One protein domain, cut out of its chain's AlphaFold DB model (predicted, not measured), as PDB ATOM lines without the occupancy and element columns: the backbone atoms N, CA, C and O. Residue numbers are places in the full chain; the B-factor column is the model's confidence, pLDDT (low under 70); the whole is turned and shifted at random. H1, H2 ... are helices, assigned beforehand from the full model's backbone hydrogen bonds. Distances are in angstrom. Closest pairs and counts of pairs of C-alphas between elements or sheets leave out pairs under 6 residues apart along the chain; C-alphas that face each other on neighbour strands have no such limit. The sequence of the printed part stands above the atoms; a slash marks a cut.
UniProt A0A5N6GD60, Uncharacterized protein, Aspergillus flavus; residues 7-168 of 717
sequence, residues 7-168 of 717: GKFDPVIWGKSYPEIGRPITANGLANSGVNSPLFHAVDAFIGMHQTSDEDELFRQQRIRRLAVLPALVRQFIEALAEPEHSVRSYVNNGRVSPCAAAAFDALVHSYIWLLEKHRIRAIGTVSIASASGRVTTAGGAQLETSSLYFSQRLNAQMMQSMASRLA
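What this domain is: This is residues 7 to 168 of the 717 residues of an uncharacterized protein of Aspergillus flavus (UniProt A0A5N6GD60). One long helix, H6, makes the longest axis, and H7 folds back beside it as the second leg of a helical hairpin; the short helices H2, H3 and H4 cluster to one side of this pair. H1 meets H6 near its last residues, making a corner with it at 87 degrees, and H5 sits near the first residues of H6. The 162 printed residues hold seven named helices, H1 to H7 in chain order, and no named strand: the class is all helix. The whole is compact, with a radius of gyration of the C-alphas of 17.0 A, yet elongated, spanning 53 by 34 by 33 A.

How they stand to each other: H6, residues 99 to 132, is the hub, touching three helices. H7, residues 151 to 167, forms a hairpin with it, at a shallow tilt of 11 degrees, opposite ways; their closest C-alphas, of Ser 128 and Ser 152, are 5.8 A apart. H1, residues 11 to 17, touches H6 at residues 126 to 130 alone, about perpendicular at 87 degrees, with C-alphas of Val 12 and Ala 130 closest at 4.5 A. H5, residues 88 to 93, only just touches H6, at residues 101 to 105 alone, with 3 pairs of C-alphas within 8 A, Val 92 and Ala 102 closest at 5.9 A. H2, residues 38 to 46, and H4, residues 72 to 82, touch, with C-alphas of Ala 45 and Ala 82 closest at 4.7 A. H3, residues 57 to 69, is close to but not clearly touching H7, with C-alphas of Leu 58 and Ser 162 closest at 6.7 A. In H1 to H7 every O i to N i+4 pair is within hydrogen-bond range.

Where its parts are: H6 runs 48.7 A from C-alpha 99 at (283.978, 388.116, 164.991) to C-alpha 132 at (287.493, 349.935, 134.942). H7 measures 24.7 A, H3 18.3 A and H4 15.3 A.

The domain as a whole: The printed part has no cut. The links H1 to H2 and H6 to H7 are long. Residues 94 to 100 stand free. Mean pLDDT of the printed part is 73.1; 60 residues are under 70, among them 7 to 24 and 127 to 153.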
ATOM      1  N   GLY A   7     273.450 347.507 150.241       44.09
ATOM      2  CA  GLY A   7     273.229 346.259 149.500       44.09
ATOM      3  C   GLY A   7     272.486 346.473 148.174       44.09
ATOM      4  O   GLY A   7     272.367 345.545 147.373       44.09
ATOM      5  N   LYS A   8     271.967 347.693 147.931       48.97
ATOM      6  CA  LYS A   8     271.338 348.105 146.683       48.97
ATOM      7  C   LYS A   8     272.082 349.093 145.803       48.97
ATOM      8  O   LYS A   8     271.596 349.337 144.696       48.97
ATOM      9  N   PHE A   9     273.218 349.607 146.243       59.94
ATOM     10  CA  PHE A   9     274.006 350.546 145.466       59.94
ATOM     11  C   PHE A   9     275.061 349.799 144.650       59.94
ATOM     12  O   PHE A   9     275.983 349.207 145.202       59.94
ATOM     13  N   ASP A  10     274.916 349.843 143.329       61.53
ATOM     14  CA  ASP A  10     275.902 349.306 142.402       61.53
ATOM     15  C   ASP A  10     276.672 350.480 141.767       61.53
ATOM     16  O   ASP A  10     276.086 351.241 140.989       61.53
ATOM     17  N   PRO A  11     277.965 350.657 142.091       62.97
ATOM     18  CA  PRO A  11     278.758 351.774 141.588       62.97
ATOM     19  C   PRO A  11     278.983 351.728 140.070       62.97
ATOM     20  O   PRO A  11     279.158 352.782 139.463       62.97
ATOM     21  N   VAL A  12     278.933 350.549 139.440       61.38
ATOM     22  CA  VAL A  12     279.038 350.405 137.982       61.38
ATOM     23  C   VAL A  12     277.727 350.818 137.318       61.38
ATOM     24  O   VAL A  12     277.739 351.647 136.410       61.38
ATOM     25  N   ILE A  13     276.587 350.286 137.777       60.75
ATOM     26  CA  ILE A  13     275.270 350.614 137.209       60.75
ATOM     27  C   ILE A  13     274.968 352.087 137.431       60.75
ATOM     28  O   ILE A  13     274.653 352.788 136.471       60.75
ATOM     29  N   TRP A  14     275.091 352.584 138.665       69.69
ATOM     30  CA  TRP A  14     274.917 354.007 138.956       69.69
ATOM     31  C   TRP A  14     275.898 354.827 138.127       69.69
ATOM     32  O   TRP A  14     275.505 355.746 137.414       69.69
ATOM     33  N   GLY A  15     277.168 354.421 138.143       66.12
ATOM     34  CA  GLY A  15     278.237 355.088 137.432       66.12
ATOM     35  C   GLY A  15     278.025 355.148 135.932       66.12
ATOM     36  O   GLY A  15     278.564 356.071 135.356       66.12
ATOM     37  N   LYS A  16     277.248 354.260 135.295       61.72
ATOM     38  CA  LYS A  16     276.924 354.282 133.852       61.72
ATOM     39  C   LYS A  16     275.534 354.841 133.519       61.72
ATOM     40  O   LYS A  16     275.361 355.379 132.434       61.72
ATOM     41  N   SER A  17     274.574 354.762 134.438       60.19
ATOM     42  CA  SER A  17     273.185 355.221 134.240       60.19
ATOM     43  C   SER A  17     272.902 356.624 134.781       60.19
ATOM     44  O   SER A  17     271.844 357.185 134.493       60.19
ATOM     45  N   TYR A  18     273.811 357.204 135.571       62.88
ATOM     46  CA  TYR A  18     273.591 358.520 136.159       62.88
ATOM     47  C   TYR A  18     273.469 359.606 135.074       62.88
ATOM     48  O   TYR A  18     274.321 359.658 134.177       62.88
ATOM     49  N   PRO A  19     272.466 360.502 135.172       55.44
ATOM     50  CA  PRO A  19     272.261 361.570 134.207       55.44
ATOM     51  C   PRO A  19     273.496 362.457 134.069       55.44
ATOM     52  O   PRO A  19     274.126 362.854 135.051       55.44
ATOM     53  N   GLU A  20     273.791 362.870 132.843       60.16
ATOM     54  CA  GLU A  20     274.920 363.743 132.503       60.16
ATOM     55  C   GLU A  20     274.770 365.185 133.022       60.16
ATOM     56  O   GLU A  20     275.541 366.068 132.667       60.16
ATOM     57  N   ILE A  21     273.811 365.433 133.916       58.06
ATOM     58  CA  ILE A  21     273.446 366.742 134.460       58.06
ATOM     59  C   ILE A  21     274.613 367.446 135.171       58.06
ATOM     60  O   ILE A  21     274.573 368.657 135.361       58.06
ATOM     61  N   GLY A  22     275.662 366.713 135.559       62.66
ATOM     62  CA  GLY A  22     276.901 367.245 136.129       62.66
ATOM     63  C   GLY A  22     277.902 367.802 135.105       62.66
ATOM     64  O   GLY A  22     278.763 368.589 135.514       62.66
ATOM     65  N   ARG A  23     277.761 367.471 133.809       68.50
ATOM     66  CA  ARG A  23     278.797 367.679 132.785       68.50
ATOM     67  C   ARG A  23     279.086 369.141 132.526       68.50
ATOM     68  O   ARG A  23     278.133 369.892 132.328       68.50
ATOM     69  N   PRO A  24     280.372 369.536 132.506       67.94
ATOM     70  CA  PRO A  24     280.764 370.842 132.034       67.94
ATOM     71  C   PRO A  24     280.131 371.147 130.685       67.94
ATOM     72  O   PRO A  24     280.022 370.266 129.833       67.94
ATOM     73  N   ILE A  25     279.705 372.394 130.509       72.69
ATOM     74  CA  ILE A  25     279.123 372.840 129.237       72.69
ATOM     75  C   ILE A  25     280.207 372.903 128.151       72.69
ATOM     76  O   ILE A  25     279.933 372.666 126.980       72.69
ATOM     77  N   THR A  26     281.444 373.205 128.545       70.62
ATOM     78  CA  THR A  26     282.622 373.306 127.679       70.62
ATOM     79  C   THR A  26     283.587 372.153 127.967       70.62
ATOM     80  O   THR A  26     283.677 371.681 129.099       70.62
ATOM     81  N   ALA A  27     284.352 371.705 126.964       63.56
ATOM     82  CA  ALA A  27     285.278 370.570 127.102       63.56
ATOM     83  C   ALA A  27     286.351 370.763 128.198       63.56
ATOM     84  O   ALA A  27     286.775 369.793 128.823       63.56
ATOM     85  N   ASN A  28     286.736 372.015 128.469       65.12
ATOM     86  CA  ASN A  28     287.716 372.393 129.499       65.12
ATOM     87  C   ASN A  28     287.067 372.991 130.757       65.12
ATOM     88  O   ASN A  28     287.748 373.552 131.611       65.12
ATOM     89  N   GLY A  29     285.746 372.906 130.860       68.56
ATOM     90  CA  GLY A  29     285.000 373.530 131.929       68.56
ATOM     91  C   GLY A  29     285.106 372.796 133.270       68.56
ATOM     92  O   GLY A  29     285.345 371.587 133.330       68.56
ATOM     93  N   LEU A  30     284.846 373.516 134.364       73.12
ATOM     94  CA  LEU A  30     284.754 372.921 135.699       73.12
ATOM     95  C   LEU A  30     283.451 372.143 135.874       73.12
ATOM     96  O   LEU A  30     282.368 372.610 135.528       73.12
ATOM     97  N   ALA A  31     283.543 370.945 136.448       69.38
ATOM     98  CA  ALA A  31     282.362 370.190 136.836       69.38
ATOM     99  C   ALA A  31     281.761 370.779 138.122       69.38
ATOM    100  O   ALA A  31     282.487 371.171 139.035       69.38
ATOM    101  N   ASN A  32     280.434 370.723 138.266       68.75
ATOM    102  CA  ASN A  32     279.730 371.103 139.503       68.75
ATOM    103  C   ASN A  32     279.932 370.078 140.635       68.75
ATOM    104  O   ASN A  32     279.028 369.878 141.433       68.75
ATOM    105  N   SER A  33     281.050 369.347 140.669       69.00
ATOM    106  CA  SER A  33     281.294 368.245 141.608       69.00
ATOM    107  C   SER A  33     280.118 367.269 141.737       69.00
ATOM    108  O   SER A  33     279.802 366.847 142.836       69.00
ATOM    109  N   GLY A  34     279.410 366.965 140.641       65.25
ATOM    110  CA  GLY A  34     278.233 366.082 140.653       65.25
ATOM    111  C   GLY A  34     276.968 366.653 141.317       65.25
ATOM    112  O   GLY A  34     275.906 366.041 141.207       65.25
ATOM    113  N   VAL A  35     277.034 367.837 141.936       72.94
ATOM    114  CA  VAL A  35     275.958 368.453 142.730       72.94
ATOM    115  C   VAL A  35     275.156 369.501 141.947       72.94
ATOM    116  O   VAL A  35     275.009 370.650 142.348       72.94
ATOM    117  N   ASN A  36     274.600 369.113 140.797       74.19
ATOM    118  CA  ASN A  36     273.842 370.031 139.937       74.19
ATOM    119  C   ASN A  36     272.332 370.050 140.256       74.19
ATOM    120  O   ASN A  36     271.520 369.706 139.400       74.19
ATOM    121  N   SER A  37     271.956 370.419 141.485       80.25
ATOM    122  CA  SER A  37     270.550 370.605 141.885       80.25
ATOM    123  C   SER A  37     270.280 372.040 142.362       80.25
ATOM    124  O   SER A  37     271.218 372.709 142.809       80.25
ATOM    125  N   PRO A  38     269.016 372.511 142.329       82.00
ATOM    126  CA  PRO A  38     268.654 373.842 142.822       82.00
ATOM    127  C   PRO A  38     269.129 374.122 144.249       82.00
ATOM    128  O   PRO A  38     269.533 375.238 144.551       82.00
ATOM    129  N   LEU A  39     269.132 373.096 145.109       87.12
ATOM    130  CA  LEU A  39     269.590 373.207 146.492       87.12
ATOM    131  C   LEU A  39     271.064 373.621 146.565       87.12
ATOM    132  O   LEU A  39     271.403 374.560 147.273       87.12
ATOM    133  N   PHE A  40     271.940 372.941 145.825       86.81
ATOM    134  CA  PHE A  40     273.372 373.251 145.841       86.81
ATOM    135  C   PHE A  40     273.680 374.577 145.149       86.81
ATOM    136  O   PHE A  40     274.558 375.300 145.599       86.81
ATOM    137  N   HIS A  41     272.914 374.942 144.118       85.69
ATOM    138  CA  HIS A  41     273.017 376.266 143.494       85.69
ATOM    139  C   HIS A  41     272.610 377.380 144.465       85.69
ATOM    140  O   HIS A  41     273.262 378.418 144.497       85.69
ATOM    141  N   ALA A  42     271.573 377.162 145.279       85.94
ATOM    142  CA  ALA A  42     271.174 378.098 146.327       85.94
ATOM    143  C   ALA A  42     272.242 378.213 147.425       85.94
ATOM    144  O   ALA A  42     272.538 379.321 147.858       85.94
ATOM    145  N   VAL A  43     272.862 377.100 147.844       87.75
ATOM    146  CA  VAL A  43     273.979 377.124 148.808       87.75
ATOM    147  C   VAL A  43     275.189 377.855 148.225       87.75
ATOM    148  O   VAL A  43     275.749 378.706 148.906       87.75
ATOM    149  N   ASP A  44     275.567 377.576 146.974       85.06
ATOM    150  CA  ASP A  44     276.681 378.239 146.283       85.06
ATOM    151  C   ASP A  44     276.441 379.756 146.135       85.06
ATOM    152  O   ASP A  44     277.362 380.548 146.338       85.06
ATOM    153  N   ALA A  45     275.200 380.168 145.841       82.88
ATOM    154  CA  ALA A  45     274.790 381.573 145.834       82.88
ATOM    155  C   ALA A  45     274.868 382.199 147.238       82.88
ATOM    156  O   ALA A  45     275.498 383.239 147.414       82.88
ATOM    157  N   PHE A  46     274.305 381.525 148.246       83.50
ATOM    158  CA  PHE A  46     274.257 381.990 149.633       83.50
ATOM    159  C   PHE A  46     275.648 382.190 150.245       83.50
ATOM    160  O   PHE A  46     275.931 383.234 150.834       83.50
ATOM    161  N   ILE A  47     276.544 381.206 150.091       82.00
ATOM    162  CA  ILE A  47     277.922 381.324 150.587       82.00
ATOM    163  C   ILE A  47     278.752 382.294 149.750       82.00
ATOM    164  O   ILE A  47     279.866 382.595 150.165       82.00
ATOM    165  N   GLY A  48     278.269 382.728 148.584       74.12
ATOM    166  CA  GLY A  48     278.967 383.565 147.613       74.12
ATOM    167  C   GLY A  48     280.209 382.897 147.012       74.12
ATOM    168  O   GLY A  48     281.178 382.619 147.715       74.12
ATOM    169  N   MET A  49     280.233 382.685 145.698       66.19
ATOM    170  CA  MET A  49     281.479 382.396 144.969       66.19
ATOM    171  C   MET A  49     282.134 383.729 144.583       66.19
ATOM    172  O   MET A  49     281.428 384.699 144.314       66.19
ATOM    173  N   HIS A  50     283.462 383.830 144.661       54.28
ATOM    174  CA  HIS A  50     284.161 385.107 144.493       54.28
ATOM    175  C   HIS A  50     283.921 385.674 143.086       54.28
ATOM    176  O   HIS A  50     284.448 385.161 142.107       54.28
ATOM    177  N   GLN A  51     283.157 386.762 142.978       54.44
ATOM    178  CA  GLN A  51     283.154 387.594 141.777       54.44
ATOM    179  C   GLN A  51     284.379 388.502 141.850       54.44
ATOM    180  O   GLN A  51     284.363 389.518 142.537       54.44
ATOM    181  N   THR A  52     285.484 388.090 141.235       46.78
ATOM    182  CA  THR A  52     286.613 388.999 140.949       46.78
ATOM    183  C   THR A  52     286.750 389.317 139.470       46.78
ATOM    184  O   THR A  52     287.384 390.306 139.128       46.78
ATOM    185  N   SER A  53     286.121 388.537 138.595       48.81
ATOM    186  CA  SER A  53     286.059 388.787 137.157       48.81
ATOM    187  C   SER A  53     284.992 387.884 136.532       48.81
ATOM    188  O   SER A  53     284.566 386.902 137.146       48.81
ATOM    189  N   ASP A  54     284.603 388.168 135.290       50.91
ATOM    190  CA  ASP A  54     283.781 387.298 134.432       50.91
ATOM    191  C   ASP A  54     284.422 385.913 134.133       50.91
ATOM    192  O   ASP A  54     283.930 385.164 133.288       50.91
ATOM    193  N   GLU A  55     285.502 385.537 134.832       55.19
ATOM    194  CA  GLU A  55     286.332 384.361 134.554       55.19
ATOM    195  C   GLU A  55     286.134 383.169 135.512       55.19
ATOM    196  O   GLU A  55     286.750 382.124 135.290       55.19
ATOM    197  N   ASP A  56     285.272 383.241 136.548       70.12
ATOM    198  CA  ASP A  56     284.953 382.031 137.333       70.12
ATOM    199  C   ASP A  56     284.066 381.080 136.512       70.12
ATOM    200  O   ASP A  56     282.830 381.163 136.459       70.12
ATOM    201  N   GLU A  57     284.751 380.150 135.853       76.81
ATOM    202  CA  GLU A  57     284.189 379.158 134.951       76.81
ATOM    203  C   GLU A  57     283.083 378.314 135.607       76.81
ATOM    204  O   GLU A  57     282.120 377.933 134.934       76.81
ATOM    205  N   LEU A  58     283.159 378.057 136.920       78.94
ATOM    206  CA  LEU A  58     282.125 377.311 137.639       78.94
ATOM    207  C   LEU A  58     280.824 378.120 137.717       78.94
ATOM    208  O   LEU A  58     279.748 377.609 137.387       78.94
ATOM    209  N   PHE A  59     280.914 379.389 138.125       76.75
ATOM    210  CA  PHE A  59     279.750 380.269 138.255       76.75
ATOM    211  C   PHE A  59     279.061 380.490 136.905       76.75
ATOM    212  O   PHE A  59     277.837 380.337 136.792       76.75
ATOM    213  N   ARG A  60     279.854 380.776 135.864       77.56
ATOM    214  CA  ARG A  60     279.376 380.966 134.488       77.56
ATOM    215  C   ARG A  60     278.565 379.762 134.017       77.56
ATOM    216  O   ARG A  60     277.441 379.905 133.530       77.56
ATOM    217  N   GLN A  61     279.091 378.558 134.227       80.38
ATOM    218  CA  GLN A  61     278.398 377.337 133.844       80.38
ATOM    219  C   GLN A  61     277.125 377.082 134.646       80.38
ATOM    220  O   GLN A  61     276.111 376.686 134.068       80.38
ATOM    221  N   GLN A  62     277.140 377.308 135.962       81.31
ATOM    222  CA  GLN A  62     275.931 377.172 136.774       81.31
ATOM    223  C   GLN A  62     274.827 378.106 136.290       81.31
ATOM    224  O   GLN A  62     273.678 377.679 136.191       81.31
ATOM    225  N   ARG A  63     275.155 379.359 135.952       80.50
ATOM    226  CA  ARG A  63     274.186 380.329 135.425       80.50
ATOM    227  C   ARG A  63     273.551 379.847 134.119       80.50
ATOM    228  O   ARG A  63     272.328 379.841 134.013       80.50
ATOM    229  N   ILE A  64     274.352 379.364 133.167       80.44
ATOM    230  CA  ILE A  64     273.839 378.815 131.898       80.44
ATOM    231  C   ILE A  64     272.899 377.626 132.156       80.44
ATOM    232  O   ILE A  64     271.810 377.567 131.589       80.44
ATOM    233  N   ARG A  65     273.261 376.703 133.059       79.44
ATOM    234  CA  ARG A  65     272.398 375.551 133.388       79.44
ATOM    235  C   ARG A  65     271.097 375.957 134.068       79.44
ATOM    236  O   ARG A  65     270.062 375.368 133.773       79.44
ATOM    237  N   ARG A  66     271.134 376.955 134.957       83.31
ATOM    238  CA  ARG A  66     269.927 377.504 135.593       83.31
ATOM    239  C   ARG A  66     268.946 378.011 134.543       83.31
ATOM    240  O   ARG A  66     267.778 377.646 134.600       83.31
ATOM    241  N   LEU A  67     269.442 378.775 133.568       81.19
ATOM    242  CA  LEU A  67     268.640 379.314 132.467       81.19
ATOM    243  C   LEU A  67     268.073 378.225 131.549       81.19
ATOM    244  O   LEU A  67     266.961 378.374 131.058       81.19
ATOM    245  N   ALA A  68     268.822 377.145 131.327       79.44
ATOM    246  CA  ALA A  68     268.413 376.076 130.422       79.44
ATOM    247  C   ALA A  68     267.429 375.066 131.042       79.44
ATOM    248  O   ALA A  68     266.667 374.446 130.307       79.44
ATOM    249  N   VAL A  69     267.469 374.848 132.365       79.06
ATOM    250  CA  VAL A  69     266.813 373.682 132.998       79.06
ATOM    251  C   VAL A  69     265.856 374.046 134.137       79.06
ATOM    252  O   VAL A  69     264.913 373.295 134.387       79.06
ATOM    253  N   LEU A  70     266.072 375.148 134.867       84.50
ATOM    254  CA  LEU A  70     265.301 375.423 136.088       84.50
ATOM    255  C   LEU A  70     264.048 376.280 135.833       84.50
ATOM    256  O   LEU A  70     264.102 377.226 135.047       84.50
ATOM    257  N   PRO A  71     262.933 376.026 136.553       90.25
ATOM    258  CA  PRO A  71     261.744 376.875 136.497       90.25
ATOM    259  C   PRO A  71     262.031 378.332 136.886       90.25
ATOM    260  O   PRO A  71     262.871 378.600 137.751       90.25
ATOM    261  N   ALA A  72     261.269 379.272 136.317       90.94
ATOM    262  CA  ALA A  72     261.480 380.710 136.500       90.94
ATOM    263  C   ALA A  72     261.519 381.149 137.976       90.94
ATOM    264  O   ALA A  72     262.418 381.900 138.345       90.94
ATOM    265  N   LEU A  73     260.611 380.640 138.818       92.69
ATOM    266  CA  LEU A  73     260.556 380.972 140.251       92.69
ATOM    267  C   LEU A  73     261.797 380.487 141.015       92.69
ATOM    268  O   LEU A  73     262.336 381.202 141.853       92.69
ATOM    269  N   VAL A  74     262.287 379.285 140.695       89.12
ATOM    270  CA  VAL A  74     263.502 378.726 141.310       89.12
ATOM    271  C   VAL A  74     264.724 379.544 140.902       89.12
ATOM    272  O   VAL A  74     265.576 379.845 141.734       89.12
ATOM    273  N   ARG A  75     264.802 379.936 139.626       89.62
ATOM    274  CA  ARG A  75     265.867 380.802 139.118       89.62
ATOM    275  C   ARG A  75     265.862 382.164 139.815       89.62
ATOM    276  O   ARG A  75     266.906 382.545 140.330       89.62
ATOM    277  N   GLN A  76     264.713 382.841 139.873       89.38
ATOM    278  CA  GLN A  76     264.572 384.155 140.517       89.38
ATOM    279  C   GLN A  76     264.995 384.111 141.986       89.38
ATOM    280  O   GLN A  76     265.731 384.979 142.438       89.38
ATOM    281  N   PHE A  77     264.600 383.065 142.717       89.00
ATOM    282  CA  PHE A  77     265.024 382.880 144.102       89.00
ATOM    283  C   PHE A  77     266.552 382.758 144.242       89.00
ATOM    284  O   PHE A  77     267.151 383.411 145.090       89.00
ATOM    285  N   ILE A  78     267.202 381.942 143.403       87.38
ATOM    286  CA  ILE A  78     268.663 381.766 143.456       87.38
ATOM    287  C   ILE A  78     269.395 383.039 142.999       87.38
ATOM    288  O   ILE A  78     270.462 383.345 143.524       87.38
ATOM    289  N   GLU A  79     268.858 383.765 142.017       84.75
ATOM    290  CA  GLU A  79     269.405 385.050 141.564       84.75
ATOM    291  C   GLU A  79     269.336 386.098 142.678       84.75
ATOM    292  O   GLU A  79     270.370 386.679 142.990       84.75
ATOM    293  N   ALA A  80     268.196 386.224 143.363       84.56
ATOM    294  CA  ALA A  80     268.045 387.111 144.517       84.56
ATOM    295  C   ALA A  80     269.025 386.770 145.658       84.56
ATOM    296  O   ALA A  80     269.610 387.659 146.266       84.56
ATOM    297  N   LEU A  81     269.275 385.478 145.924       83.19
ATOM    298  CA  LEU A  81     270.295 385.050 146.898       83.19
ATOM    299  C   LEU A  81     271.729 385.430 146.494       83.19
ATOM    300  O   LEU A  81     272.602 385.528 147.358       83.19
ATOM    301  N   ALA A  82     271.992 385.570 145.193       77.62
ATOM    302  CA  ALA A  82     273.312 385.868 144.647       77.62
ATOM    303  C   ALA A  82     273.573 387.374 144.479       77.62
ATOM    304  O   ALA A  82     274.703 387.743 144.153       77.62
ATOM    305  N   GLU A  83     272.569 388.234 144.675       78.75
ATOM    306  CA  GLU A  83     272.720 389.682 144.537       78.75
ATOM    307  C   GLU A  83     273.767 390.212 145.536       78.75
ATOM    308  O   GLU A  83     273.641 389.976 146.741       78.75
ATOM    309  N   PRO A  84     274.820 390.925 145.086       71.44
ATOM    310  CA  PRO A  84     275.906 391.376 145.963       71.44
ATOM    311  C   PRO A  84     275.453 392.262 147.130       71.44
ATOM    312  O   PRO A  84     276.076 392.230 148.194       71.44
ATOM    313  N   GLU A  85     274.366 393.015 146.944       72.38
ATOM    314  CA  GLU A  85     273.729 393.850 147.972       72.38
ATOM    315  C   GLU A  85     273.065 393.023 149.086       72.38
ATOM    316  O   GLU A  85     272.885 393.504 150.206       72.38
ATOM    317  N   HIS A  86     272.736 391.761 148.801       70.81
ATOM    318  CA  HIS A  86     272.035 390.842 149.700       70.81
ATOM    319  C   HIS A  86     272.864 389.592 150.051       70.81
ATOM    320  O   HIS A  86     272.449 388.767 150.865       70.81
ATOM    321  N   SER A  87     274.068 389.460 149.485       75.62
ATOM    322  CA  SER A  87     274.953 388.322 149.719       75.62
ATOM    323  C   SER A  87     275.501 388.313 151.146       75.62
ATOM    324  O   SER A  87     276.174 389.251 151.588       75.62
ATOM    325  N   VAL A  88     275.325 387.186 151.843       79.94
ATOM    326  CA  VAL A  88     275.882 386.971 153.189       79.94
ATOM    327  C   VAL A  88     277.410 387.068 153.185       79.94
ATOM    328  O   VAL A  88     277.990 387.613 154.122       79.94
ATOM    329  N   ARG A  89     278.082 386.617 152.116       80.81
ATOM    330  CA  ARG A  89     279.540 386.764 151.987       80.81
ATOM    331  C   ARG A  89     279.964 388.226 151.943       80.81
ATOM    332  O   ARG A  89     280.905 388.583 152.645       80.81
ATOM    333  N   SER A  90     279.315 389.035 151.104       78.38
ATOM    334  CA  SER A  90     279.596 390.474 150.994       78.38
ATOM    335  C   SER A  90     279.390 391.141 152.351       78.38
ATOM    336  O   SER A  90     280.287 391.801 152.871       78.38
ATOM    337  N   TYR A  91     278.262 390.842 152.998       81.25
ATOM    338  CA  TYR A  91     277.936 391.341 154.329       81.25
ATOM    339  C   TYR A  91     279.005 391.001 155.386       81.25
ATOM    340  O   TYR A  91     279.435 391.887 156.127       81.25
ATOM    341  N   VAL A  92     279.488 389.752 155.420       85.88
ATOM    342  CA  VAL A  92     280.560 389.315 156.333       85.88
ATOM    343  C   VAL A  92     281.905 389.965 155.985       85.88
ATOM    344  O   VAL A  92     282.615 390.420 156.879       85.88
ATOM    345  N   ASN A  93     282.261 390.040 154.699       80.50
ATOM    346  CA  ASN A  93     283.542 390.586 154.234       80.50
ATOM    347  C   ASN A  93     283.656 392.103 154.422       80.50
ATOM    348  O   ASN A  93     284.757 392.604 154.629       80.50
ATOM    349  N   ASN A  94     282.538 392.828 154.403       81.81
ATOM    350  CA  ASN A  94     282.505 394.274 154.629       81.81
ATOM    351  C   ASN A  94     282.809 394.665 156.091       81.81
ATOM    352  O   ASN A  94     282.715 395.839 156.442       81.81
ATOM    353  N   GLY A  95     283.128 393.694 156.958       73.69
ATOM    354  CA  GLY A  95     283.587 393.923 158.330       73.69
ATOM    355  C   GLY A  95     282.504 394.426 159.285       73.69
ATOM    356  O   GLY A  95     282.803 394.779 160.421       73.69
ATOM    357  N   ARG A  96     281.237 394.450 158.854       78.94
ATOM    358  CA  ARG A  96     280.097 394.948 159.646       78.94
ATOM    359  C   ARG A  96     279.520 393.910 160.614       78.94
ATOM    360  O   ARG A  96     278.508 394.167 161.259       78.94
ATOM    361  N   VAL A  97     280.135 392.732 160.703       84.62
ATOM    362  CA  VAL A  97     279.671 391.611 161.527       84.62
ATOM    363  C   VAL A  97     280.590 391.378 162.716       84.62
ATOM    364  O   VAL A  97     281.783 391.666 162.668       84.62
ATOM    365  N   SER A  98     280.043 390.811 163.791       86.75
ATOM    366  CA  SER A  98     280.857 390.407 164.935       86.75
ATOM    367  C   SER A  98     281.862 389.308 164.540       86.75
ATOM    368  O   SER A  98     281.567 388.498 163.653       86.75
ATOM    369  N   PRO A  99     283.014 389.195 165.232       84.44
ATOM    370  CA  PRO A  99     283.978 388.116 164.991       84.44
ATOM    371  C   PRO A  99     283.359 386.714 165.089       84.44
ATOM    372  O   PRO A  99     283.708 385.821 164.323       84.44
ATOM    373  N   CYS A 100     282.386 386.532 165.990       84.12
ATOM    374  CA  CYS A 100     281.641 385.282 166.137       84.12
ATOM    375  C   CYS A 100     280.797 384.961 164.891       84.12
ATOM    376  O   CYS A 100     280.801 383.825 164.422       84.12
ATOM    377  N   ALA A 101     280.113 385.955 164.313       86.06
ATOM    378  CA  ALA A 101     279.331 385.770 163.093       86.06
ATOM    379  C   ALA A 101     280.224 385.486 161.873       86.06
ATOM    380  O   ALA A 101     279.900 384.609 161.072       86.06
ATOM    381  N   ALA A 102     281.374 386.163 161.765       86.38
ATOM    382  CA  ALA A 102     282.372 385.863 160.739       86.38
ATOM    383  C   ALA A 102     282.909 384.427 160.873       86.38
ATOM    384  O   ALA A 102     282.906 383.671 159.904       86.38
ATOM    385  N   ALA A 103     283.267 384.012 162.091       85.94
ATOM    386  CA  ALA A 103     283.724 382.654 162.368       85.94
ATOM    387  C   ALA A 103     282.646 381.592 162.090       85.94
ATOM    388  O   ALA A 103     282.957 380.526 161.562       85.94
ATOM    389  N   ALA A 104     281.378 381.878 162.403       87.62
ATOM    390  CA  ALA A 104     280.259 380.987 162.099       87.62
ATOM    391  C   ALA A 104     280.064 380.815 160.584       87.62
ATOM    392  O   ALA A 104     279.815 379.706 160.109       87.62
ATOM    393  N   PHE A 105     280.224 381.896 159.817       88.25
ATOM    394  CA  PHE A 105     280.202 381.834 158.361       88.25
ATOM    395  C   PHE A 105     281.366 380.999 157.807       88.25
ATOM    396  O   PHE A 105     281.149 380.125 156.967       88.25
ATOM    397  N   ASP A 106     282.584 381.190 158.319       86.31
ATOM    398  CA  ASP A 106     283.743 380.376 157.931       86.31
ATOM    399  C   ASP A 106     283.522 378.890 158.254       86.31
ATOM    400  O   ASP A 106     283.763 378.023 157.412       86.31
ATOM    401  N   ALA A 107     282.975 378.582 159.433       85.69
ATOM    402  CA  ALA A 107     282.627 377.222 159.835       85.69
ATOM    403  C   ALA A 107     281.561 376.579 158.929       85.69
ATOM    404  O   ALA A 107     281.653 375.385 158.617       85.69
ATOM    405  N   LEU A 108     280.567 377.351 158.471       87.69
ATOM    406  CA  LEU A 108     279.578 376.895 157.490       87.69
ATOM    407  C   LEU A 108     280.255 376.531 156.164       87.69
ATOM    408  O   LEU A 108     280.036 375.434 155.645       87.69
ATOM    409  N   VAL A 109     281.110 377.419 155.643       86.50
ATOM    410  CA  VAL A 109     281.868 377.175 154.406       86.50
ATOM    411  C   VAL A 109     282.736 375.925 154.557       86.50
ATOM    412  O   VAL A 109     282.736 375.069 153.674       86.50
ATOM    413  N   HIS A 110     283.420 375.749 155.691       83.12
ATOM    414  CA  HIS A 110     284.236 374.556 155.953       83.12
ATOM    415  C   HIS A 110     283.404 373.282 155.995       83.12
ATOM    416  O   HIS A 110     283.810 372.275 155.422       83.12
ATOM    417  N   SER A 111     282.237 373.321 156.638       83.88
ATOM    418  CA  SER A 111     281.331 372.172 156.728       83.88
ATOM    419  C   SER A 111     280.812 371.767 155.349       83.88
ATOM    420  O   SER A 111     280.742 370.578 155.027       83.88
ATOM    421  N   TYR A 112     280.503 372.751 154.503       86.25
ATOM    422  CA  TYR A 112     280.087 372.504 153.129       86.25
ATOM    423  C   TYR A 112     281.223 371.924 152.277       86.25
ATOM    424  O   TYR A 112     281.024 370.947 151.559       86.25
ATOM    425  N   ILE A 113     282.444 372.443 152.412       84.44
ATOM    426  CA  ILE A 113     283.622 371.891 151.731       84.44
ATOM    427  C   ILE A 113     283.932 370.476 152.215       84.44
ATOM    428  O   ILE A 113     284.220 369.607 151.400       84.44
ATOM    429  N   TRP A 114     283.811 370.207 153.514       81.12
ATOM    430  CA  TRP A 114     283.957 368.861 154.062       81.12
ATOM    431  C   TRP A 114     282.929 367.894 153.456       81.12
ATOM    432  O   TRP A 114     283.285 366.777 153.077       81.12
ATOM    433  N   LEU A 115     281.673 368.324 153.293       84.00
ATOM    434  CA  LEU A 115     280.644 367.537 152.608       84.00
ATOM    435  C   LEU A 115     281.044 367.238 151.154       84.00
ATOM    436  O   LEU A 115     280.952 366.086 150.720       84.00
ATOM    437  N   LEU A 116     281.507 368.250 150.413       83.62
ATOM    438  CA  LEU A 116     281.961 368.096 149.028       83.62
ATOM    439  C   LEU A 116     283.201 367.201 148.920       83.62
ATOM    440  O   LEU A 116     283.294 366.417 147.982       83.62
ATOM    441  N   GLU A 117     284.098 367.233 149.904       79.25
ATOM    442  CA  GLU A 117     285.272 366.364 149.982       79.25
ATOM    443  C   GLU A 117     284.866 364.895 150.194       79.25
ATOM    444  O   GLU A 117     285.344 363.995 149.499       79.25
ATOM    445  N   LYS A 118     283.899 364.628 151.085       77.56
ATOM    446  CA  LYS A 118     283.329 363.276 151.236       77.56
ATOM    447  C   LYS A 118     282.593 362.824 149.977       77.56
ATOM    448  O   LYS A 118     282.693 361.651 149.604       77.56
ATOM    449  N   HIS A 119     281.888 363.733 149.306       80.31
ATOM    450  CA  HIS A 119     281.273 363.450 148.013       80.31
ATOM    451  C   HIS A 119     282.331 363.120 146.950       80.31
ATOM    452  O   HIS A 119     282.194 362.103 146.278       80.31
ATOM    453  N   ARG A 120     283.413 363.903 146.853       81.56
ATOM    454  CA  ARG A 120     284.544 363.694 145.937       81.56
ATOM    455  C   ARG A 120     285.153 362.309 146.098       81.56
ATOM    456  O   ARG A 120     285.239 361.577 145.117       81.56
ATOM    457  N   ILE A 121     285.518 361.929 147.322       74.31
ATOM    458  CA  ILE A 121     286.110 360.615 147.625       74.31
ATOM    459  C   ILE A 121     285.204 359.482 147.118       74.31
ATOM    460  O   ILE A 121     285.664 358.553 146.452       74.31
ATOM    461  N   ARG A 122     283.892 359.586 147.370       73.62
ATOM    462  CA  ARG A 122     282.906 358.594 146.917       73.62
ATOM    463  C   ARG A 122     282.704 358.604 145.403       73.62
ATOM    464  O   ARG A 122     282.638 357.536 144.795       73.62
ATOM    465  N   ALA A 123     282.607 359.786 144.801       75.12
ATOM    466  CA  ALA A 123     282.392 359.964 143.371       75.12
ATOM    467  C   ALA A 123     283.583 359.437 142.569       75.12
ATOM    468  O   ALA A 123     283.382 358.666 141.639       75.12
ATOM    469  N   ILE A 124     284.817 359.764 142.966       73.19
ATOM    470  CA  ILE A 124     286.031 359.236 142.330       73.19
ATOM    471  C   ILE A 124     286.072 357.720 142.450       73.19
ATOM    472  O   ILE A 124     286.292 357.055 141.440       73.19
ATOM    473  N   GLY A 125     285.835 357.163 143.644       69.50
ATOM    474  CA  GLY A 125     285.778 355.713 143.839       69.50
ATOM    475  C   GLY A 125     284.795 355.060 142.865       69.50
ATOM    476  O   GLY A 125     285.188 354.221 142.059       69.50
ATOM    477  N   THR A 126     283.555 355.546 142.861       70.69
ATOM    478  CA  THR A 126     282.454 355.054 142.016       70.69
ATOM    479  C   THR A 126     282.735 355.189 140.518       70.69
ATOM    480  O   THR A 126     282.521 354.258 139.750       70.69
ATOM    481  N   VAL A 127     283.230 356.344 140.080       69.69
ATOM    482  CA  VAL A 127     283.501 356.613 138.663       69.69
ATOM    483  C   VAL A 127     284.688 355.805 138.163       69.69
ATOM    484  O   VAL A 127     284.664 355.326 137.037       69.69
ATOM    485  N   SER A 128     285.707 355.611 138.994       66.62
ATOM    486  CA  SER A 128     286.854 354.794 138.601       66.62
ATOM    487  C   SER A 128     286.469 353.330 138.426       66.62
ATOM    488  O   SER A 128     286.916 352.714 137.468       66.62
ATOM    489  N   ILE A 129     285.587 352.823 139.292       62.34
ATOM    490  CA  ILE A 129     284.962 351.505 139.137       62.34
ATOM    491  C   ILE A 129     284.218 351.426 137.798       62.34
ATOM    492  O   ILE A 129     284.432 350.522 136.991       62.34
ATOM    493  N   ALA A 130     283.377 352.422 137.507       65.56
ATOM    494  CA  ALA A 130     282.653 352.474 136.242       65.56
ATOM    495  C   ALA A 130     283.604 352.509 135.027       65.56
ATOM    496  O   ALA A 130     283.332 351.856 134.019       65.56
ATOM    497  N   SER A 131     284.739 353.198 135.123       64.38
ATOM    498  CA  SER A 131     285.766 353.244 134.075       64.38
ATOM    499  C   SER A 131     286.550 351.955 133.907       64.38
ATOM    500  O   SER A 131     286.780 351.554 132.771       64.38
ATOM    501  N   ALA A 132     286.902 351.272 134.998       57.72
ATOM    502  CA  ALA A 132     287.493 349.935 134.942       57.72
ATOM    503  C   ALA A 132     286.537 348.928 134.279       57.72
ATOM    504  O   ALA A 132     286.966 347.990 133.616       57.72
ATOM    505  N   SER A 133     285.227 349.160 134.385       56.56
ATOM    506  CA  SER A 133     284.204 348.410 133.648       56.56
ATOM    507  C   SER A 133     283.877 348.977 132.253       56.56
ATOM    508  O   SER A 133     282.921 348.524 131.634       56.56
ATOM    509  N   GLY A 134     284.626 349.971 131.763       56.78
ATOM    510  CA  GLY A 134     284.605 350.469 130.379       56.78
ATOM    511  C   GLY A 134     283.768 351.722 130.085       56.78
ATOM    512  O   GLY A 134     283.575 352.063 128.921       56.78
ATOM    513  N   ARG A 135     283.356 352.484 131.109       63.69
ATOM    514  CA  ARG A 135     282.796 353.834 130.911       63.69
ATOM    515  C   ARG A 135     283.858 354.789 130.348       63.69
ATOM    516  O   ARG A 135     284.821 355.107 131.041       63.69
ATOM    517  N   VAL A 136     283.627 355.320 129.145       60.62
ATOM    518  CA  VAL A 136     284.586 356.179 128.415       60.62
ATOM    519  C   VAL A 136     284.530 357.675 128.757       60.62
ATOM    520  O   VAL A 136     285.423 358.420 128.369       60.62
ATOM    521  N   THR A 137     283.509 358.156 129.475       61.91
ATOM    522  CA  THR A 137     283.380 359.588 129.831       61.91
ATOM    523  C   THR A 137     282.804 359.794 131.228       61.91
ATOM    524  O   THR A 137     281.927 359.048 131.644       61.91
ATOM    525  N   THR A 138     283.230 360.803 131.988       61.22
ATOM    526  CA  THR A 138     282.631 361.120 133.302       61.22
ATOM    527  C   THR A 138     281.393 362.007 133.182       61.22
ATOM    528  O   THR A 138     281.174 362.694 132.182       61.22
ATOM    529  N   ALA A 139     280.614 362.083 134.264       58.16
ATOM    530  CA  ALA A 139     279.680 363.187 134.469       58.16
ATOM    531  C   ALA A 139     280.397 364.544 134.623       58.16
ATOM    532  O   ALA A 139     279.723 365.554 134.664       58.16
ATOM    533  N   GLY A 140     281.731 364.588 134.719       57.00
ATOM    534  CA  GLY A 140     282.558 365.795 134.680       57.00
ATOM    535  C   GLY A 140     283.130 366.106 133.290       57.00
ATOM    536  O   GLY A 140     283.999 366.957 133.170       57.00
ATOM    537  N   GLY A 141     282.685 365.421 132.230       58.09
ATOM    538  CA  GLY A 141     283.135 365.672 130.854       58.09
ATOM    539  C   GLY A 141     284.522 365.114 130.511       58.09
ATOM    540  O   GLY A 141     284.852 365.027 129.333       58.09
ATOM    541  N   ALA A 142     285.308 364.659 131.495       60.00
ATOM    542  CA  ALA A 142     286.578 363.976 131.240       60.00
ATOM    543  C   ALA A 142     286.355 362.711 130.393       60.00
ATOM    544  O   ALA A 142     285.478 361.909 130.723       60.00
ATOM    545  N   GLN A 143     287.139 362.545 129.326       59.81
ATOM    546  CA  GLN A 143     287.110 361.390 128.426       59.81
ATOM    547  C   GLN A 143     288.301 360.461 128.692       59.81
ATOM    548  O   GLN A 143     289.348 360.895 129.178       59.81
ATOM    549  N   LEU A 144     288.122 359.174 128.413       54.00
ATOM    550  CA  LEU A 144     289.133 358.136 128.575       54.00
ATOM    551  C   LEU A 144     290.039 358.136 127.339       54.00
ATOM    552  O   LEU A 144     289.662 357.620 126.291       54.00
ATOM    553  N   GLU A 145     291.230 358.718 127.461       49.16
ATOM    554  CA  GLU A 145     292.317 358.439 126.519       49.16
ATOM    555  C   GLU A 145     292.950 357.084 126.866       49.16
ATOM    556  O   GLU A 145     292.783 356.571 127.972       49.16
ATOM    557  N   THR A 146     293.639 356.468 125.909       39.31
ATOM    558  CA  THR A 146     294.086 355.058 125.858       39.31
ATOM    559  C   THR A 146     294.942 354.541 127.034       39.31
ATOM    560  O   THR A 146     295.338 353.374 127.016       39.31
ATOM    561  N   SER A 147     295.187 355.333 128.083       40.34
ATOM    562  CA  SER A 147     295.869 354.919 129.314       40.34
ATOM    563  C   SER A 147     295.006 355.154 130.567       40.34
ATOM    564  O   SER A 147     294.523 356.250 130.851       40.34
ATOM    565  N   SER A 148     294.813 354.088 131.345       44.69
ATOM    566  CA  SER A 148     293.865 353.964 132.466       44.69
ATOM    567  C   SER A 148     294.142 354.857 133.687       44.69
ATOM    568  O   SER A 148     293.333 354.883 134.613       44.69
ATOM    569  N   LEU A 149     295.245 355.611 133.710       48.72
ATOM    570  CA  LEU A 149     295.706 356.344 134.898       48.72
ATOM    571  C   LEU A 149     295.268 357.819 134.951       48.72
ATOM    572  O   LEU A 149     295.207 358.380 136.041       48.72
ATOM    573  N   TYR A 150     294.872 358.440 133.832       58.12
ATOM    574  CA  TYR A 150     294.546 359.879 133.786       58.12
ATOM    575  C   TYR A 150     293.086 360.218 134.131       58.12
ATOM    576  O   TYR A 150     292.767 361.349 134.499       58.12
ATOM    577  N   PHE A 151     292.164 359.262 134.036       63.00
ATOM    578  CA  PHE A 151     290.728 359.558 134.049       63.00
ATOM    579  C   PHE A 151     290.182 359.981 135.426       63.00
ATOM    580  O   PHE A 151     289.541 361.027 135.560       63.00
ATOM    581  N   SER A 152     290.468 359.203 136.474       64.56
ATOM    582  CA  SER A 152     290.107 359.539 137.859       64.56
ATOM    583  C   SER A 152     290.863 360.762 138.368       64.56
ATOM    584  O   SER A 152     290.320 361.523 139.165       64.56
ATOM    585  N   GLN A 153     292.086 360.975 137.876       67.62
ATOM    586  CA  GLN A 153     292.914 362.133 138.200       67.62
ATOM    587  C   GLN A 153     292.320 363.426 137.640       67.62
ATOM    588  O   GLN A 153     292.221 364.405 138.375       67.62
ATOM    589  N   ARG A 154     291.843 363.427 136.387       70.62
ATOM    590  CA  ARG A 154     291.168 364.593 135.793       70.62
ATOM    591  C   ARG A 154     289.871 364.933 136.520       70.62
ATOM    592  O   ARG A 154     289.665 366.094 136.862       70.62
ATOM    593  N   LEU A 155     289.032 363.935 136.822       74.44
ATOM    594  CA  LEU A 155     287.823 364.162 137.624       74.44
ATOM    595  C   LEU A 155     288.173 364.709 139.014       74.44
ATOM    596  O   LEU A 155     287.551 365.663 139.476       74.44
ATOM    597  N   ASN A 156     289.175 364.118 139.667       76.94
ATOM    598  CA  ASN A 156     289.662 364.587 140.954       76.94
ATOM    599  C   ASN A 156     290.080 366.061 140.897       76.94
ATOM    600  O   ASN A 156     289.588 366.861 141.689       76.94
ATOM    601  N   ALA A 157     290.928 366.416 139.930       76.56
ATOM    602  CA  ALA A 157     291.416 367.773 139.730       76.56
ATOM    603  C   ALA A 157     290.262 368.761 139.499       76.56
ATOM    604  O   ALA A 157     290.182 369.770 140.192       76.56
ATOM    605  N   GLN A 158     289.309 368.430 138.619       76.88
ATOM    606  CA  GLN A 158     288.128 369.267 138.368       76.88
ATOM    607  C   GLN A 158     287.284 369.485 139.634       76.88
ATOM    608  O   GLN A 158     286.863 370.608 139.912       76.88
ATOM    609  N   MET A 159     287.028 368.432 140.420       81.12
ATOM    610  CA  MET A 159     286.255 368.543 141.664       81.12
ATOM    611  C   MET A 159     287.001 369.352 142.729       81.12
ATOM    612  O   MET A 159     286.384 370.151 143.434       81.12
ATOM    613  N   MET A 160     288.321 369.178 142.836       80.50
ATOM    614  CA  MET A 160     289.168 369.951 143.747       80.50
ATOM    615  C   MET A 160     289.229 371.425 143.371       80.50
ATOM    616  O   MET A 160     289.101 372.273 144.251       80.50
ATOM    617  N   GLN A 161     289.336 371.735 142.080       79.25
ATOM    618  CA  GLN A 161     289.291 373.105 141.587       79.25
ATOM    619  C   GLN A 161     287.928 373.753 141.866       79.25
ATOM    620  O   GLN A 161     287.878 374.870 142.365       79.25
ATOM    621  N   SER A 162     286.818 373.027 141.676       81.12
ATOM    622  CA  SER A 162     285.480 373.545 142.006       81.12
ATOM    623  C   SER A 162     285.292 373.813 143.514       81.12
ATOM    624  O   SER A 162     284.613 374.766 143.906       81.12
ATOM    625  N   MET A 163     285.894 372.999 144.389       83.69
ATOM    626  CA  MET A 163     285.912 373.267 145.835       83.69
ATOM    627  C   MET A 163     286.811 374.458 146.178       83.69
ATOM    628  O   MET A 163     286.458 375.257 147.045       83.69
ATOM    629  N   ALA A 164     287.945 374.606 145.488       80.06
ATOM    630  CA  ALA A 164     288.825 375.759 145.640       80.06
ATOM    631  C   ALA A 164     288.114 377.068 145.253       80.06
ATOM    632  O   ALA A 164     288.199 378.022 146.022       80.06
ATOM    633  N   SER A 165     287.323 377.093 144.170       79.62
ATOM    634  CA  SER A 165     286.496 378.257 143.796       79.62
ATOM    635  C   SER A 165     285.520 378.676 144.907       79.62
ATOM    636  O   SER A 165     285.346 379.863 145.175       79.62
ATOM    637  N   ARG A 166     284.916 377.713 145.622       81.44
ATOM    638  CA  ARG A 166     283.984 377.988 146.739       81.44
ATOM    639  C   ARG A 166     284.680 378.511 147.998       81.44
ATOM    640  O   ARG A 166     284.146 379.375 148.698       81.44
ATOM    641  N   LEU A 167     285.863 377.972 148.295       79.38
ATOM    642  CA  LEU A 167     286.721 378.467 149.373       79.38
ATOM    643  C   LEU A 167     287.212 379.888 149.071       79.38
ATOM    644  O   LEU A 167     287.184 380.748 149.955       79.38
ATOM    645  N   ALA A 168     287.605 380.140 147.821       75.88
ATOM    646  CA  ALA A 168     288.284 381.353 147.389       75.88
ATOM    647  C   ALA A 168     289.494 381.652 148.300       75.88
ATOM    648  O   ALA A 168     290.327 380.777 148.531       75.88
TER     649      ALA A 168